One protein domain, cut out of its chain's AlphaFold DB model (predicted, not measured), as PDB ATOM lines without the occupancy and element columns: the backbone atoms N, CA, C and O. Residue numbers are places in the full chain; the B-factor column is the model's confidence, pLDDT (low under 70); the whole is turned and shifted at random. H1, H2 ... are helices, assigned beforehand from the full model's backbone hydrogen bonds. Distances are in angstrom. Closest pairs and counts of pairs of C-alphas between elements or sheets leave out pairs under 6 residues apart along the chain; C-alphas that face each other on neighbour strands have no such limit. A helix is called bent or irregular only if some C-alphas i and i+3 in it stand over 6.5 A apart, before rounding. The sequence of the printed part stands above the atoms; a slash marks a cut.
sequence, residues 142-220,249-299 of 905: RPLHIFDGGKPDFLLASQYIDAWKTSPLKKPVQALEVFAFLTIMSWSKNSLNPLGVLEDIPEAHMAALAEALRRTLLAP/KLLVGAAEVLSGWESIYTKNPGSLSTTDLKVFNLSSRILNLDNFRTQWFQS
ATOM      1  N   ARG A 142      39.312  11.514  93.048       49.94
ATOM      2  CA  ARG A 142      40.345  10.966  93.943       49.94
ATOM      3  C   ARG A 142      40.009   9.494  94.258       49.94
ATOM      4  O   ARG A 142      38.821   9.187  94.325       49.94
ATOM      5  N   PRO A 143      40.981   8.591  94.514       53.81
ATOM      6  CA  PRO A 143      42.439   8.734  94.463       53.81
ATOM      7  C   PRO A 143      43.054   8.157  93.167       53.81
ATOM      8  O   PRO A 143      42.367   7.581  92.328       53.81
ATOM      9  N   LEU A 144      44.372   8.322  93.019       69.12
ATOM     10  CA  LEU A 144      45.165   7.845  91.882       69.12
ATOM     11  C   LEU A 144      45.544   6.361  92.051       69.12
ATOM     12  O   LEU A 144      46.296   6.027  92.965       69.12
ATOM     13  N   HIS A 145      45.097   5.488  91.150       80.19
ATOM     14  CA  HIS A 145      45.659   4.144  91.004       80.19
ATOM     15  C   HIS A 145      46.965   4.231  90.214       80.19
ATOM     16  O   HIS A 145      47.009   4.831  89.139       80.19
ATOM     17  N   ILE A 146      48.029   3.637  90.744       84.81
ATOM     18  CA  ILE A 146      49.329   3.550  90.082       84.81
ATOM     19  C   ILE A 146      49.622   2.070  89.895       84.81
ATOM     20  O   ILE A 146      49.740   1.361  90.887       84.81
ATOM     21  N   PHE A 147      49.747   1.642  88.643       83.88
ATOM     22  CA  PHE A 147      50.391   0.377  88.314       83.88
ATOM     23  C   PHE A 147      51.874   0.679  88.047       83.88
ATOM     24  O   PHE A 147      52.185   1.618  87.308       83.88
ATOM     25  N   ASP A 148      52.790  -0.070  88.656       82.62
ATOM     26  CA  ASP A 148      54.231  -0.054  88.381       82.62
ATOM     27  C   ASP A 148      54.681  -1.163  87.405       82.62
ATOM     28  O   ASP A 148      55.789  -1.098  86.865       82.62
ATOM     29  N   GLY A 149      53.791  -2.113  87.101       74.19
ATOM     30  CA  GLY A 149      54.013  -3.279  86.245       74.19
ATOM     31  C   GLY A 149      54.436  -4.544  86.999       74.19
ATOM     32  O   GLY A 149      54.757  -5.540  86.354       74.19
ATOM     33  N   GLY A 150      54.464  -4.525  88.333       79.44
ATOM     34  CA  GLY A 150      54.917  -5.621  89.187       79.44
ATOM     35  C   GLY A 150      53.895  -6.743  89.421       79.44
ATOM     36  O   GLY A 150      52.749  -6.711  88.983       79.44
ATOM     37  N   LYS A 151      54.306  -7.776  90.168       77.06
ATOM     38  CA  LYS A 151      53.423  -8.907  90.521       77.06
ATOM     39  C   LYS A 151      52.153  -8.498  91.302       77.06
ATOM     40  O   LYS A 151      51.118  -9.117  91.058       77.06
ATOM     41  N   PRO A 152      52.176  -7.503  92.219       82.56
ATOM     42  CA  PRO A 152      50.960  -7.036  92.893       82.56
ATOM     43  C   PRO A 152      49.909  -6.497  91.917       82.56
ATOM     44  O   PRO A 152      48.725  -6.789  92.076       82.56
ATOM     45  N   ASP A 153      50.348  -5.792  90.875       83.25
ATOM     46  CA  ASP A 153      49.483  -5.245  89.830       83.25
ATOM     47  C   ASP A 153      48.794  -6.333  89.019       83.25
ATOM     48  O   ASP A 153      47.595  -6.243  88.773       83.25
ATOM     49  N   PHE A 154      49.524  -7.388  88.643       82.56
ATOM     50  CA  PHE A 154      48.945  -8.543  87.955       82.56
ATOM     51  C   PHE A 154      47.866  -9.233  88.802       82.56
ATOM     52  O   PHE A 154      46.806  -9.590  88.286       82.56
ATOM     53  N   LEU A 155      48.104  -9.394  90.110       82.44
ATOM     54  CA  LEU A 155      47.120  -9.976  91.028       82.44
ATOM     55  C   LEU A 155      45.874  -9.089  91.164       82.44
ATOM     56  O   LEU A 155      44.757  -9.597  91.093       82.44
ATOM     57  N   LEU A 156      46.055  -7.772  91.307       82.81
ATOM     58  CA  LEU A 156      44.951  -6.810  91.347       82.81
ATOM     59  C   LEU A 156      44.167  -6.797  90.027       82.81
ATOM     60  O   LEU A 156      42.941  -6.795  90.037       82.81
ATOM     61  N   ALA A 157      44.863  -6.817  88.892       85.88
ATOM     62  CA  ALA A 157      44.255  -6.821  87.569       85.88
ATOM     63  C   ALA A 157      43.440  -8.097  87.313       85.88
ATOM     64  O   ALA A 157      42.313  -8.014  86.825       85.88
ATOM     65  N   SER A 158      43.974  -9.259  87.700       84.44
ATOM     66  CA  SER A 158      43.287 -10.548  87.563       84.44
ATOM     67  C   SER A 158      41.986 -10.575  88.370       84.44
ATOM     68  O   SER A 158      40.959 -10.976  87.838       84.44
ATOM     69  N   GLN A 159      41.968 -10.015  89.588       85.38
ATOM     70  CA  GLN A 159      40.739  -9.893  90.390       85.38
ATOM     71  C   GLN A 159      39.621  -9.102  89.685       85.38
ATOM     72  O   GLN A 159      38.450  -9.449  89.839       85.38
ATOM     73  N   TYR A 160      39.950  -8.064  88.903       83.06
ATOM     74  CA  TYR A 160      38.949  -7.336  88.112       83.06
ATOM     75  C   TYR A 160      38.388  -8.182  86.962       83.06
ATOM     76  O   TYR A 160      37.179  -8.176  86.742       83.06
ATOM     77  N   ILE A 161      39.242  -8.925  86.254       82.62
ATOM     78  CA  ILE A 161      38.831  -9.729  85.094       82.62
ATOM     79  C   ILE A 161      38.111 -11.023  85.511       82.62
ATOM     80  O   ILE A 161      37.089 -11.366  84.921       82.62
ATOM     81  N   ASP A 162      38.540 -11.693  86.581       85.38
ATOM     82  CA  ASP A 162      37.838 -12.863  87.129       85.38
ATOM     83  C   ASP A 162      36.440 -12.494  87.658       85.38
ATOM     84  O   ASP A 162      35.482 -13.262  87.517       85.38
ATOM     85  N   ALA A 163      36.270 -11.278  88.192       85.19
ATOM     86  CA  ALA A 163      34.957 -10.771  88.582       85.19
ATOM     87  C   ALA A 163      34.003 -10.608  87.381       85.19
ATOM     88  O   ALA A 163      32.792 -10.783  87.546       85.19
ATOM     89  N   TRP A 164      34.507 -10.316  86.174       86.56
ATOM     90  CA  TRP A 164      33.681 -10.213  84.963       86.56
ATOM     91  C   TRP A 164      33.094 -11.562  84.528       86.56
ATOM     92  O   TRP A 164      31.949 -11.591  84.077       86.56
ATOM     93  N   LYS A 165      33.815 -12.677  84.730       85.38
ATOM     94  CA  LYS A 165      33.357 -14.039  84.376       85.38
ATOM     95  C   LYS A 165      32.074 -14.453  85.107       85.38
ATOM     96  O   LYS A 165      31.277 -15.228  84.593       85.38
ATOM     97  N   THR A 166      31.849 -13.907  86.304       85.56
ATOM     98  CA  THR A 166      30.707 -14.247  87.175       85.56
ATOM     99  C   THR A 166      29.675 -13.121  87.326       85.56
ATOM    100  O   THR A 166      28.635 -13.318  87.957       85.56
ATOM    101  N   SER A 167      29.920 -11.941  86.742       84.88
ATOM    102  CA  SER A 167      29.092 -10.741  86.932       84.88
ATOM    103  C   SER A 167      28.494 -10.229  85.620       84.88
ATOM    104  O   SER A 167      29.241 -10.022  84.669       84.88
ATOM    105  N   PRO A 168      27.195  -9.883  85.547       84.56
ATOM    106  CA  PRO A 168      26.665  -9.153  84.396       84.56
ATOM    107  C   PRO A 168      27.223  -7.719  84.337       84.56
ATOM    108  O   PRO A 168      27.444  -7.084  85.374       84.56
ATOM    109  N   LEU A 169      27.397  -7.181  83.127       84.44
ATOM    110  CA  LEU A 169      27.839  -5.801  82.893       84.44
ATOM    111  C   LEU A 169      26.804  -4.798  83.443       84.44
ATOM    112  O   LEU A 169      25.717  -4.638  82.892       84.44
ATOM    113  N   LYS A 170      27.139  -4.103  84.539       81.81
ATOM    114  CA  LYS A 170      26.252  -3.123  85.214       81.81
ATOM    115  C   LYS A 170      26.570  -1.659  84.898       81.81
ATOM    116  O   LYS A 170      25.759  -0.782  85.190       81.81
ATOM    117  N   LYS A 171      27.771  -1.371  84.392       80.31
ATOM    118  CA  LYS A 171      28.304  -0.024  84.118       80.31
ATOM    119  C   LYS A 171      29.258  -0.098  82.917       80.31
ATOM    120  O   LYS A 171      29.789  -1.176  82.676       80.31
ATOM    121  N   PRO A 172      29.510   1.008  82.192       81.50
ATOM    122  CA  PRO A 172      30.572   1.050  81.189       81.50
ATOM    123  C   PRO A 172      31.940   0.748  81.810       81.50
ATOM    124  O   PRO A 172      32.207   1.203  82.925       81.50
ATOM    125  N   VAL A 173      32.793   0.043  81.062       82.38
ATOM    126  CA  VAL A 173      34.183  -0.262  81.434       82.38
ATOM    127  C   VAL A 173      34.959   1.038  81.672       82.38
ATOM    128  O   VAL A 173      34.947   1.953  80.843       82.38
ATOM    129  N   GLN A 174      35.609   1.134  82.829       83.44
ATOM    130  CA  GLN A 174      36.340   2.315  83.291       83.44
ATOM    131  C   GLN A 174      37.838   2.218  82.980       83.44
ATOM    132  O   GLN A 174      38.365   1.145  82.702       83.44
ATOM    133  N   ALA A 175      38.559   3.342  83.093       83.62
ATOM    134  CA  ALA A 175      40.007   3.386  82.863       83.62
ATOM    135  C   ALA A 175      40.775   2.331  83.685       83.62
ATOM    136  O   ALA A 175      41.685   1.696  83.159       83.62
ATOM    137  N   LEU A 176      40.382   2.099  84.943       85.50
ATOM    138  CA  LEU A 176      41.000   1.089  85.812       85.50
ATOM    139  C   LEU A 176      40.909  -0.328  85.230       85.50
ATOM    140  O   LEU A 176      41.893  -1.058  85.246       85.50
ATOM    141  N   GLU A 177      39.757  -0.685  84.669       86.38
ATOM    142  CA  GLU A 177      39.512  -1.994  84.060       86.38
ATOM    143  C   GLU A 177      40.252  -2.137  82.717       86.38
ATOM    144  O   GLU A 177      40.827  -3.188  82.438       86.38
ATOM    145  N   VAL A 178      40.342  -1.059  81.923       87.31
ATOM    146  CA  VAL A 178      41.167  -1.021  80.699       87.31
ATOM    147  C   VAL A 178      42.642  -1.278  81.022       87.31
ATOM    148  O   VAL A 178      43.279  -2.110  80.375       87.31
ATOM    149  N   PHE A 179      43.203  -0.598  82.026       88.50
ATOM    150  CA  PHE A 179      44.607  -0.803  82.398       88.50
ATOM    151  C   PHE A 179      44.849  -2.114  83.146       88.50
ATOM    152  O   PHE A 179      45.930  -2.675  82.990       88.50
ATOM    153  N   ALA A 180      43.864  -2.662  83.864       88.62
ATOM    154  CA  ALA A 180      43.928  -4.031  84.374       88.62
ATOM    155  C   ALA A 180      44.082  -5.042  83.221       88.62
ATOM    156  O   ALA A 180      45.041  -5.813  83.208       88.62
ATOM    157  N   PHE A 181      43.223  -4.973  82.198       87.88
ATOM    158  CA  PHE A 181      43.346  -5.810  80.998       87.88
ATOM    159  C   PHE A 181      44.721  -5.660  80.321       87.88
ATOM    160  O   PHE A 181      45.395  -6.660  80.072       87.88
ATOM    161  N   LEU A 182      45.188  -4.426  80.087       88.38
ATOM    162  CA  LEU A 182      46.508  -4.184  79.483       88.38
ATOM    163  C   LEU A 182      47.662  -4.705  80.362       88.38
ATOM    164  O   LEU A 182      48.650  -5.207  79.833       88.38
ATOM    165  N   THR A 183      47.532  -4.649  81.691       89.69
ATOM    166  CA  THR A 183      48.520  -5.219  82.625       89.69
ATOM    167  C   THR A 183      48.632  -6.729  82.436       89.69
ATOM    168  O   THR A 183      49.742  -7.241  82.305       89.69
ATOM    169  N   ILE A 184      47.501  -7.437  82.355       86.75
ATOM    170  CA  ILE A 184      47.473  -8.885  82.107       86.75
ATOM    171  C   ILE A 184      48.091  -9.206  80.745       86.75
ATOM    172  O   ILE A 184      48.982 -10.047  80.681       86.75
ATOM    173  N   MET A 185      47.693  -8.506  79.674       86.06
ATOM    174  CA  MET A 185      48.276  -8.714  78.339       86.06
ATOM    175  C   MET A 185      49.800  -8.521  78.350       86.06
ATOM    176  O   MET A 185      50.530  -9.363  77.834       86.06
ATOM    177  N   SER A 186      50.300  -7.470  79.011       88.25
ATOM    178  CA  SER A 186      51.741  -7.226  79.151       88.25
ATOM    179  C   SER A 186      52.475  -8.310  79.948       88.25
ATOM    180  O   SER A 186      53.645  -8.568  79.670       88.25
ATOM    181  N   TRP A 187      51.826  -8.924  80.940       86.25
ATOM    182  CA  TRP A 187      52.379 -10.044  81.711       86.25
ATOM    183  C   TRP A 187      52.361 -11.357  80.919       86.25
ATOM    184  O   TRP A 187      53.290 -12.159  81.020       86.25
ATOM    185  N   SER A 188      51.352 -11.544  80.071       80.00
ATOM    186  CA  SER A 188      51.180 -12.713  79.209       80.00
ATOM    187  C   SER A 188      52.145 -12.785  78.018       80.00
ATOM    188  O   SER A 188      52.110 -13.782  77.303       80.00
ATOM    189  N   LYS A 189      53.028 -11.796  77.794       74.62
ATOM    190  CA  LYS A 189      53.898 -11.699  76.597       74.62
ATOM    191  C   LYS A 189      54.658 -12.981  76.229       74.62
ATOM    192  O   LYS A 189      54.802 -13.279  75.050       74.62
ATOM    193  N   ASN A 190      55.120 -13.735  77.226       71.69
ATOM    194  CA  ASN A 190      55.886 -14.972  77.028       71.69
ATOM    195  C   ASN A 190      55.057 -16.249  77.303       71.69
ATOM    196  O   ASN A 190      55.628 -17.322  77.487       71.69
ATOM    197  N   SER A 191      53.726 -16.142  77.395       71.56
ATOM    198  CA  SER A 191      52.822 -17.280  77.601       71.56
ATOM    199  C   SER A 191      52.620 -18.075  76.309       71.56
ATOM    200  O   SER A 191      52.536 -17.500  75.227       71.56
ATOM    201  N   LEU A 192      52.455 -19.396  76.433       62.88
ATOM    202  CA  LEU A 192      52.051 -20.273  75.324       62.88
ATOM    203  C   LEU A 192      50.586 -20.051  74.900       62.88
ATOM    204  O   LEU A 192      50.246 -20.264  73.742       62.88
ATOM    205  N   ASN A 193      49.732 -19.601  75.826       67.38
ATOM    206  CA  ASN A 193      48.384 -19.108  75.541       67.38
ATOM    207  C   ASN A 193      48.201 -17.763  76.273       67.38
ATOM    208  O   ASN A 193      47.800 -17.748  77.441       67.38
ATOM    209  N   PRO A 194      48.543 -16.620  75.648       66.12
ATOM    210  CA  PRO A 194      48.378 -15.309  76.275       66.12
ATOM    211  C   PRO A 194      46.908 -14.881  76.399       66.12
ATOM    212  O   PRO A 194      46.591 -14.032  77.232       66.12
ATOM    213  N   LEU A 195      46.023 -15.474  75.589       66.88
ATOM    214  CA  LEU A 195      44.604 -15.130  75.491       66.88
ATOM    215  C   LEU A 195      43.712 -15.954  76.426       66.88
ATOM    216  O   LEU A 195      42.575 -15.556  76.651       66.88
ATOM    217  N   GLY A 196      44.218 -17.033  77.033       68.00
ATOM    218  CA  GLY A 196      43.423 -17.925  77.888       68.00
ATOM    219  C   GLY A 196      42.815 -17.271  79.132       68.00
ATOM    220  O   GLY A 196      41.861 -17.780  79.707       68.00
ATOM    221  N   VAL A 197      43.286 -16.085  79.527       69.31
ATOM    222  CA  VAL A 197      42.628 -15.292  80.582       69.31
ATOM    223  C   VAL A 197      41.246 -14.782  80.137       69.31
ATOM    224  O   VAL A 197      40.375 -14.571  80.981       69.31
ATOM    225  N   LEU A 198      41.033 -14.626  78.825       69.56
ATOM    226  CA  LEU A 198      39.796 -14.138  78.204       69.56
ATOM    227  C   LEU A 198      38.766 -15.243  77.938       69.56
ATOM    228  O   LEU A 198      37.610 -14.936  77.645       69.56
ATOM    229  N   GLU A 199      39.165 -16.509  78.073       70.94
ATOM    230  CA  GLU A 199      38.238 -17.639  78.099       70.94
ATOM    231  C   GLU A 199      37.213 -17.417  79.235       70.94
ATOM    232  O   GLU A 199      37.545 -16.920  80.319       70.94
ATOM    233  N   ASP A 200      35.945 -17.720  78.951       78.25
ATOM    234  CA  ASP A 200      34.769 -17.509  79.814       78.25
ATOM    235  C   ASP A 200      34.359 -16.049  80.125       78.25
ATOM    236  O   ASP A 200      33.458 -15.831  80.940       78.25
ATOM    237  N   ILE A 201      34.942 -15.021  79.486       80.06
ATOM    238  CA  ILE A 201      34.440 -13.638  79.632       80.06
ATOM    239  C   ILE A 201      33.172 -13.429  78.773       80.06
ATOM    240  O   ILE A 201      33.218 -13.637  77.559       80.06
ATOM    241  N   PRO A 202      32.046 -12.945  79.342       82.38
ATOM    242  CA  PRO A 202      30.834 -12.657  78.572       82.38
ATOM    243  C   PRO A 202      31.038 -11.603  77.470       82.38
ATOM    244  O   PRO A 202      31.622 -10.544  77.709       82.38
ATOM    245  N   GLU A 203      30.447 -11.839  76.294       76.88
ATOM    246  CA  GLU A 203      30.550 -10.985  75.094       76.88
ATOM    247  C   GLU A 203      30.272  -9.495  75.371       76.88
ATOM    248  O   GLU A 203      30.989  -8.620  74.888       76.88
ATOM    249  N   ALA A 204      29.287  -9.190  76.224       78.88
ATOM    250  CA  ALA A 204      28.952  -7.818  76.605       78.88
ATOM    251  C   ALA A 204      30.121  -7.064  77.277       78.88
ATOM    252  O   ALA A 204      30.286  -5.865  77.044       78.88
ATOM    253  N   HIS A 205      30.946  -7.745  78.084       81.88
ATOM    254  CA  HIS A 205      32.155  -7.147  78.667       81.88
ATOM    255  C   HIS A 205      33.239  -6.952  77.612       81.88
ATOM    256  O   HIS A 205      33.857  -5.892  77.581       81.88
ATOM    257  N   MET A 206      33.426  -7.920  76.709       78.44
ATOM    258  CA  MET A 206      34.402  -7.815  75.617       78.44
ATOM    259  C   MET A 206      34.079  -6.651  74.669       78.44
ATOM    260  O   MET A 206      34.957  -5.840  74.379       78.44
ATOM    261  N   ALA A 207      32.814  -6.486  74.274       76.38
ATOM    262  CA  ALA A 207      32.365  -5.353  73.466       76.38
ATOM    263  C   ALA A 207      32.548  -4.005  74.195       76.38
ATOM    264  O   ALA A 207      32.993  -3.017  73.602       76.38
ATOM    265  N   ALA A 208      32.253  -3.951  75.500       81.62
ATOM    266  CA  ALA A 208      32.447  -2.747  76.306       81.62
ATOM    267  C   ALA A 208      33.936  -2.406  76.525       81.62
ATOM    268  O   ALA A 208      34.301  -1.227  76.527       81.62
ATOM    269  N   LEU A 209      34.802  -3.416  76.657       81.62
ATOM    270  CA  LEU A 209      36.255  -3.271  76.724       81.62
ATOM    271  C   LEU A 209      36.825  -2.777  75.389       81.62
ATOM    272  O   LEU A 209      37.610  -1.829  75.391       81.62
ATOM    273  N   ALA A 210      36.404  -3.353  74.259       76.38
ATOM    274  CA  ALA A 210      36.807  -2.908  72.926       76.38
ATOM    275  C   ALA A 210      36.443  -1.430  72.696       76.38
ATOM    276  O   ALA A 210      37.282  -0.638  72.268       76.38
ATOM    277  N   GLU A 211      35.234  -1.013  73.084       78.06
ATOM    278  CA  GLU A 211      34.812   0.392  73.046       78.06
ATOM    279  C   GLU A 211      35.646   1.292  73.982       78.06
ATOM    280  O   GLU A 211      36.003   2.413  73.610       78.06
ATOM    281  N   ALA A 212      36.009   0.828  75.182       80.94
ATOM    282  CA  ALA A 212      36.836   1.591  76.121       80.94
ATOM    283  C   ALA A 212      38.305   1.725  75.654       80.94
ATOM    284  O   ALA A 212      38.896   2.810  75.751       80.94
ATOM    285  N   LEU A 213      38.874   0.672  75.059       80.25
ATOM    286  CA  LEU A 213      40.165   0.705  74.363       80.25
ATOM    287  C   LEU A 213      40.109   1.679  73.178       80.25
ATOM    288  O   LEU A 213      40.948   2.575  73.078       80.25
ATOM    289  N   ARG A 214      39.063   1.601  72.345       77.31
ATOM    290  CA  ARG A 214      38.826   2.511  71.211       77.31
ATOM    291  C   ARG A 214      38.691   3.980  71.642       77.31
ATOM    292  O   ARG A 214      39.163   4.869  70.937       77.31
ATOM    293  N   ARG A 215      38.102   4.273  72.807       78.44
ATOM    294  CA  ARG A 215      38.072   5.639  73.380       78.44
ATOM    295  C   ARG A 215      39.450   6.118  73.822       78.44
ATOM    296  O   ARG A 215      39.803   7.262  73.555       78.44
ATOM    297  N   THR A 216      40.232   5.240  74.446       79.44
ATOM    298  CA  THR A 216      41.626   5.520  74.839       79.44
ATOM    299  C   THR A 216      42.496   5.815  73.607       79.44
ATOM    300  O   THR A 216      43.371   6.677  73.649       79.44
ATOM    301  N   LEU A 217      42.189   5.161  72.486       72.38
ATOM    302  CA  LEU A 217      42.748   5.358  71.145       72.38
ATOM    303  C   LEU A 217      42.371   6.683  70.472       72.38
ATOM    304  O   LEU A 217      43.214   7.327  69.852       72.38
ATOM    305  N   LEU A 218      41.101   7.083  70.581       76.81
ATOM    306  CA  LEU A 218      40.596   8.352  70.048       76.81
ATOM    307  C   LEU A 218      40.920   9.559  70.938       76.81
ATOM    308  O   LEU A 218      40.513  10.678  70.620       76.81
ATOM    309  N   ALA A 219      41.663   9.368  72.032       83.44
ATOM    310  CA  ALA A 219      42.216  10.473  72.798       83.44
ATOM    311  C   ALA A 219      43.074  11.355  71.859       83.44
ATOM    312  O   ALA A 219      44.083  10.873  71.337       83.44
ATOM    313  N   PRO A 220      42.756  12.654  71.658       85.81
ATOM    314  CA  PRO A 220      43.417  13.502  70.654       85.81
ATOM    315  C   PRO A 220      44.910  13.759  70.893       85.81
ATOM    316  O   PRO A 220      45.536  14.500  70.140       85.81
ATOM    317  N   LYS A 249      56.181   1.179  79.395       91.75
ATOM    318  CA  LYS A 249      56.559  -0.228  79.146       91.75
ATOM    319  C   LYS A 249      55.392  -1.221  79.264       91.75
ATOM    320  O   LYS A 249      55.405  -2.230  78.572       91.75
ATOM    321  N   LEU A 250      54.396  -0.930  80.104       90.94
ATOM    322  CA  LEU A 250      53.199  -1.763  80.271       90.94
ATOM    323  C   LEU A 250      52.303  -1.691  79.025       90.94
ATOM    324  O   LEU A 250      51.795  -2.710  78.568       90.94
ATOM    325  N   LEU A 251      52.172  -0.506  78.414       91.31
ATOM    326  CA  LEU A 251      51.481  -0.359  77.129       91.31
ATOM    327  C   LEU A 251      52.227  -1.083  76.004       91.31
ATOM    328  O   LEU A 251      51.575  -1.694  75.166       91.31
ATOM    329  N   VAL A 252      53.562  -1.021  75.986       91.88
ATOM    330  CA  VAL A 252      54.386  -1.705  74.974       91.88
ATOM    331  C   VAL A 252      54.202  -3.217  75.064       91.88
ATOM    332  O   VAL A 252      53.806  -3.824  74.075       91.88
ATOM    333  N   GLY A 253      54.373  -3.814  76.249       89.69
ATOM    334  CA  GLY A 253      54.194  -5.259  76.431       89.69
ATOM    335  C   GLY A 253      52.797  -5.748  76.042       89.69
ATOM    336  O   GLY A 253      52.659  -6.805  75.431       89.69
ATOM    337  N   ALA A 254      51.758  -4.957  76.335       88.31
ATOM    338  CA  ALA A 254      50.399  -5.245  75.885       88.31
ATOM    339  C   ALA A 254      50.250  -5.118  74.357       88.31
ATOM    340  O   ALA A 254      49.657  -5.987  73.725       88.31
ATOM    341  N   ALA A 255      50.797  -4.058  73.756       87.06
ATOM    342  CA  ALA A 255      50.749  -3.812  72.315       87.06
ATOM    343  C   ALA A 255      51.456  -4.906  71.503       87.06
ATOM    344  O   ALA A 255      50.954  -5.293  70.452       87.06
ATOM    345  N   GLU A 256      52.578  -5.440  71.994       84.00
ATOM    346  CA  GLU A 256      53.285  -6.560  71.363       84.00
ATOM    347  C   GLU A 256      52.377  -7.799  71.270       84.00
ATOM    348  O   GLU A 256      52.172  -8.327  70.176       84.00
ATOM    349  N   VAL A 257      51.733  -8.201  72.374       79.94
ATOM    350  CA  VAL A 257      50.774  -9.325  72.390       79.94
ATOM    351  C   VAL A 257      49.578  -9.066  71.476       79.94
ATOM    352  O   VAL A 257      49.211  -9.920  70.670       79.94
ATOM    353  N   LEU A 258      48.994  -7.868  71.558       76.00
ATOM    354  CA  LEU A 258      47.830  -7.487  70.757       76.00
ATOM    355  C   LEU A 258      48.158  -7.320  69.261       76.00
ATOM    356  O   LEU A 258      47.245  -7.380  68.446       76.00
ATOM    357  N   SER A 259      49.427  -7.122  68.879       69.06
ATOM    358  CA  SER A 259      49.853  -7.082  67.469       69.06
ATOM    359  C   SER A 259      49.931  -8.475  66.833       69.06
ATOM    360  O   SER A 259      49.476  -8.660  65.709       69.06
ATOM    361  N   GLY A 260      50.379  -9.495  67.579       61.78
ATOM    362  CA  GLY A 260      50.346 -10.891  67.113       61.78
ATOM    363  C   GLY A 260      48.927 -11.418  66.851       61.78
ATOM    364  O   GLY A 260      48.740 -12.382  66.111       61.78
ATOM    365  N   TRP A 261      47.920 -10.749  67.417       61.16
ATOM    366  CA  TRP A 261      46.503 -11.070  67.269       61.16
ATOM    367  C   TRP A 261      46.004 -10.873  65.814       61.16
ATOM    368  O   TRP A 261      45.144 -11.623  65.361       61.16
ATOM    369  N   GLU A 262      46.602  -9.965  65.032       47.28
ATOM    370  CA  GLU A 262      46.246  -9.712  63.618       47.28
ATOM    371  C   GLU A 262      46.541 -10.920  62.698       47.28
ATOM    372  O   GLU A 262      45.725 -11.305  61.854       47.28
ATOM    373  N   SER A 263      47.673 -11.594  62.926       42.69
ATOM    374  CA  SER A 263      48.109 -12.784  62.173       42.69
ATOM    375  C   SER A 263      47.234 -14.022  62.436       42.69
ATOM    376  O   SER A 263      47.084 -14.902  61.588       42.69
ATOM    377  N   ILE A 264      46.600 -14.087  63.611       42.56
ATOM    378  CA  ILE A 264      45.742 -15.216  63.999       42.56
ATOM    379  C   ILE A 264      44.355 -15.108  63.335       42.56
ATOM    380  O   ILE A 264      43.774 -16.126  62.965       42.56
ATOM    381  N   TYR A 265      43.835 -13.888  63.143       40.75
ATOM    382  CA  TYR A 265      42.445 -13.652  62.713       40.75
ATOM    383  C   TYR A 265      42.300 -13.394  61.207       40.75
ATOM    384  O   TYR A 265      41.242 -13.660  60.640       40.75
ATOM    385  N   THR A 266      43.373 -12.996  60.517       36.94
ATOM    386  CA  THR A 266      43.421 -12.933  59.040       36.94
ATOM    387  C   THR A 266      43.204 -14.295  58.358       36.94
ATOM    388  O   THR A 266      42.887 -14.339  57.172       36.94
ATOM    389  N   LYS A 267      43.267 -15.404  59.111       35.78
ATOM    390  CA  LYS A 267      42.881 -16.755  58.659       35.78
ATOM    391  C   LYS A 267      41.359 -16.981  58.554       35.78
ATOM    392  O   LYS A 267      40.959 -17.989  57.984       35.78
ATOM    393  N   ASN A 268      40.513 -16.080  59.069       32.53
ATOM    394  CA  ASN A 268      39.044 -16.153  58.972       32.53
ATOM    395  C   ASN A 268      38.424 -14.753  58.729       32.53
ATOM    396  O   ASN A 268      37.927 -14.122  59.665       32.53
ATOM    397  N   PRO A 269      38.396 -14.251  57.477       31.64
ATOM    398  CA  PRO A 269      38.016 -12.866  57.151       31.64
ATOM    399  C   PRO A 269      36.524 -12.498  57.339       31.64
ATOM    400  O   PRO A 269      36.091 -11.452  56.865       31.64
ATOM    401  N   GLY A 270      35.724 -13.325  58.024       34.47
ATOM    402  CA  GLY A 270      34.284 -13.111  58.230       34.47
ATOM    403  C   GLY A 270      33.851 -12.653  59.632       34.47
ATOM    404  O   GLY A 270      32.678 -12.334  59.803       34.47
ATOM    405  N   SER A 271      34.733 -12.639  60.644       36.88
ATOM    406  CA  SER A 271      34.310 -12.515  62.059       36.88
ATOM    407  C   SER A 271      34.557 -11.158  62.736       36.88
ATOM    408  O   SER A 271      34.342 -11.051  63.942       36.88
ATOM    409  N   LEU A 272      35.062 -10.145  62.025       40.41
ATOM    410  CA  LEU A 272      35.456  -8.859  62.618       40.41
ATOM    411  C   LEU A 272      34.479  -7.742  62.253       40.41
ATOM    412  O   LEU A 272      34.157  -7.534  61.083       40.41
ATOM    413  N   SER A 273      34.065  -6.954  63.246       49.38
ATOM    414  CA  SER A 273      33.392  -5.686  62.987       49.38
ATOM    415  C   SER A 273      34.414  -4.604  62.610       49.38
ATOM    416  O   SER A 273      35.581  -4.629  63.009       49.38
ATOM    417  N   THR A 274      33.960  -3.548  61.930       44.03
ATOM    418  CA  THR A 274      34.773  -2.339  61.672       44.03
ATOM    419  C   THR A 274      35.156  -1.559  62.943       44.03
ATOM    420  O   THR A 274      35.835  -0.527  62.861       44.03
ATOM    421  N   THR A 275      34.713  -2.011  64.119       44.97
ATOM    422  CA  THR A 275      35.106  -1.484  65.432       44.97
ATOM    423  C   THR A 275      36.364  -2.179  65.948       44.97
ATOM    424  O   THR A 275      37.240  -1.507  66.489       44.97
ATOM    425  N   ASP A 276      36.504  -3.482  65.702       49.06
ATOM    426  CA  ASP A 276      37.612  -4.303  66.203       49.06
ATOM    427  C   ASP A 276      38.923  -3.932  65.500       49.06
ATOM    428  O   ASP A 276      39.920  -3.627  66.155       49.06
ATOM    429  N   LEU A 277      38.878  -3.764  64.170       49.09
ATOM    430  CA  LEU A 277      39.979  -3.225  63.351       49.09
ATOM    431  C   LEU A 277      40.528  -1.883  63.876       49.09
ATOM    432  O   LEU A 277      41.709  -1.568  63.723       49.09
ATOM    433  N   LYS A 278      39.693  -1.067  64.534       51.84
ATOM    434  CA  LYS A 278      40.139   0.210  65.110       51.84
ATOM    435  C   LYS A 278      40.929   0.023  66.398       51.84
ATOM    436  O   LYS A 278      41.764   0.873  66.668       51.84
ATOM    437  N   VAL A 279      40.712  -1.056  67.156       54.03
ATOM    438  CA  VAL A 279      41.455  -1.353  68.392       54.03
ATOM    439  C   VAL A 279      42.891  -1.790  68.083       54.03
ATOM    440  O   VAL A 279      43.817  -1.312  68.736       54.03
ATOM    441  N   PHE A 280      43.106  -2.590  67.034       56.06
ATOM    442  CA  PHE A 280      44.444  -3.045  66.616       56.06
ATOM    443  C   PHE A 280      45.383  -1.902  66.187       56.06
ATOM    444  O   PHE A 280      46.585  -1.950  66.448       56.06
ATOM    445  N   ASN A 281      44.829  -0.799  65.670       61.47
ATOM    446  CA  ASN A 281      45.577   0.434  65.391       61.47
ATOM    447  C   ASN A 281      46.228   1.080  66.641       61.47
ATOM    448  O   ASN A 281      47.049   1.991  66.504       61.47
ATOM    449  N   LEU A 282      45.883   0.653  67.866       67.12
ATOM    450  CA  LEU A 282      46.588   1.074  69.085       67.12
ATOM    451  C   LEU A 282      47.993   0.488  69.136       67.12
ATOM    452  O   LEU A 282      48.941   1.202  69.462       67.12
ATOM    453  N   SER A 283      48.119  -0.793  68.791       76.00
ATOM    454  CA  SER A 283      49.379  -1.521  68.862       76.00
ATOM    455  C   SER A 283      50.401  -0.899  67.921       76.00
ATOM    456  O   SER A 283      51.467  -0.499  68.376       76.00
ATOM    457  N   SER A 284      50.052  -0.671  66.650       74.81
ATOM    458  CA  SER A 284      50.947  -0.003  65.694       74.81
ATOM    459  C   SER A 284      51.325   1.421  66.133       74.81
ATOM    460  O   SER A 284      52.496   1.794  66.075       74.81
ATOM    461  N   ARG A 285      50.383   2.218  66.668       80.62
ATOM    462  CA  ARG A 285      50.669   3.569  67.198       80.62
ATOM    463  C   ARG A 285      51.631   3.564  68.396       80.62
ATOM    464  O   ARG A 285      52.472   4.464  68.480       80.62
ATOM    465  N   ILE A 286      51.514   2.590  69.304       88.31
ATOM    466  CA  ILE A 286      52.414   2.412  70.458       88.31
ATOM    467  C   ILE A 286      53.783   1.915  69.994       88.31
ATOM    468  O   ILE A 286      54.789   2.552  70.297       88.31
ATOM    469  N   LEU A 287      53.820   0.816  69.237       86.44
ATOM    470  CA  LEU A 287      55.053   0.157  68.805       86.44
ATOM    471  C   LEU A 287      55.889   1.064  67.900       86.44
ATOM    472  O   LEU A 287      57.098   1.145  68.089       86.44
ATOM    473  N   ASN A 288      55.265   1.840  67.008       86.25
ATOM    474  CA  ASN A 288      55.981   2.841  66.218       86.25
ATOM    475  C   ASN A 288      56.640   3.898  67.120       86.25
ATOM    476  O   ASN A 288      57.823   4.187  66.958       86.25
ATOM    477  N   LEU A 289      55.929   4.453  68.112       91.94
ATOM    478  CA  LEU A 289      56.540   5.401  69.058       91.94
ATOM    479  C   LEU A 289      57.667   4.759  69.883       91.94
ATOM    480  O   LEU A 289      58.692   5.406  70.099       91.94
ATOM    481  N   ASP A 290      57.506   3.507  70.322       94.56
ATOM    482  CA  ASP A 290      58.517   2.820  71.129       94.56
ATOM    483  C   ASP A 290      59.756   2.388  70.327       94.56
ATOM    484  O   ASP A 290      60.871   2.444  70.841       94.56
ATOM    485  N   ASN A 291      59.597   2.059  69.043       90.75
ATOM    486  CA  ASN A 291      60.710   1.763  68.142       90.75
ATOM    487  C   ASN A 291      61.614   2.994  67.958       90.75
ATOM    488  O   ASN A 291      62.815   2.936  68.227       90.75
ATOM    489  N   PHE A 292      61.038   4.157  67.617       93.31
ATOM    490  CA  PHE A 292      61.805   5.409  67.514       93.31
ATOM    491  C   PHE A 292      62.380   5.866  68.861       93.31
ATOM    492  O   PHE A 292      63.473   6.431  68.903       93.31
ATOM    493  N   ARG A 293      61.689   5.591  69.973       94.25
ATOM    494  CA  ARG A 293      62.193   5.803  71.336       94.25
ATOM    495  C   ARG A 293      63.413   4.928  71.633       94.25
ATOM    496  O   ARG A 293      64.424   5.438  72.106       94.25
ATOM    497  N   THR A 294      63.353   3.639  71.321       92.19
ATOM    498  CA  THR A 294      64.466   2.699  71.497       92.19
ATOM    499  C   THR A 294      65.655   3.087  70.618       92.19
ATOM    500  O   THR A 294      66.768   3.218  71.131       92.19
ATOM    501  N   GLN A 295      65.414   3.408  69.340       89.81
ATOM    502  CA  GLN A 295      66.427   3.950  68.433       89.81
ATOM    503  C   GLN A 295      67.060   5.232  69.002       89.81
ATOM    504  O   GLN A 295      68.282   5.342  69.050       89.81
ATOM    505  N   TRP A 296      66.265   6.173  69.523       90.94
ATOM    506  CA  TRP A 296      66.769   7.410  70.131       90.94
ATOM    507  C   TRP A 296      67.743   7.165  71.294       90.94
ATOM    508  O   TRP A 296      68.739   7.879  71.417       90.94
ATOM    509  N   PHE A 297      67.509   6.153  72.136       88.88
ATOM    510  CA  PHE A 297      68.448   5.807  73.211       88.88
ATOM    511  C   PHE A 297      69.713   5.088  72.721       88.88
ATOM    512  O   PHE A 297      70.734   5.174  73.403       88.88
ATOM    513  N   GLN A 298      69.674   4.445  71.550       88.06
ATOM    514  CA  GLN A 298      70.821   3.773  70.929       88.06
ATOM    515  C   GLN A 298      71.699   4.731  70.106       88.06
ATOM    516  O   GLN A 298      72.912   4.766  70.301       88.06
ATOM    517  N   SER A 299      71.107   5.521  69.202       84.94
ATOM    518  CA  SER A 299      71.827   6.342  68.211       84.94
ATOM    519  C   SER A 299      71.784   7.851  68.463       84.94
ATOM    520  O   SER A 299      72.482   8.593  67.777       84.94
TER     521      SER A 299
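Overview. This is residues 142 to 220 and 249 to 299 of the 905 residues of the protein "HET domain-containing protein" of Trichoderma citrinoviride (UniProt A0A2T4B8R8). Crossed helices are stacked round H2, which lies nearest the middle: H1 crosses it on one side and H4 on the other, while H3 meets its first turn. The long H5 crosses H4, touches H3 near its own beginning, and sticks out as an arm with residues 292 to 299; residues 263 to 274, of which 263 to 265 belong to H4, stick out too. The printed part has 130 residues with five named helices, H1 to H5 in order along the chain, and no named strand; the class is all helix. The whole is compact, with a radius of gyration of the C-alphas of 15.1 A and spans of 50 by 42 by 35 A.

Arrangement. H1, residues 151 to 166, touches H2, residues 175 to 190, closest at the C-alphas of Ala 157 and Ala 180, 4.3 A apart. They run opposite ways at a steep tilt of 68 degrees, only just short of about perpendicular. H2 is the hub, touching three helices. With residues 175 to 178 alone it touches residues 209 to 213 of H3, residues 203 to 217; the closest C-alphas, of Val 178 and Leu 213, are 6.6 A apart, and the lines are about perpendicular at 85 degrees. With residues 182 to 189 alone H2 touches H4, residues 249 to 265, closest at the C-alphas of Ser 186 and Ala 254, 4.0 A apart; at 72 degrees they are only just about perpendicular. H5, residues 276 to 299, touches H4 with residues 280 to 290 alone, at a steep tilt of 50 degrees, opposite ways; the C-alphas of Ala 255 and Ser 283 are closest, 4.4 A apart. H5 touches H3 with residues 276 to 282 alone, closest at the C-alphas of Arg 214 and Val 279, 5.5 A apart. H1 is apart from H4 and H5. Every O i to N i+4 pair is within hydrogen-bond range in H3; the counts are 10 of 12 in H1, 11 of 12 in H2, 9 of 13 in H4 and 16 of 20 in H5.

Along the chain. H1 begins at C-alpha 151 (53.423, -8.907, 90.521) and is 23.6 A long. H2, 25.0 A, is irregular: C-alphas 187 and 190 are 7.6 A apart. H3 measures 20.8 A and H4 25.5 A. H5, the longest at 35.9 A, ends at C-alpha 299 (71.827, 6.342, 68.211).

Size, cuts and confidence. The C-alphas of Pro 168 and Ser 299 are the two farthest apart, at 50.4 A. Residues 221 to 248 are not printed; C-alphas 220 and 249 are 20.8 A apart across this cut. The link from H2 to H3 is long, 12 residues. The mean pLDDT of the printed part is 75.4; residues 142 to 144, 192 to 198 and 259 to 282 are under 70.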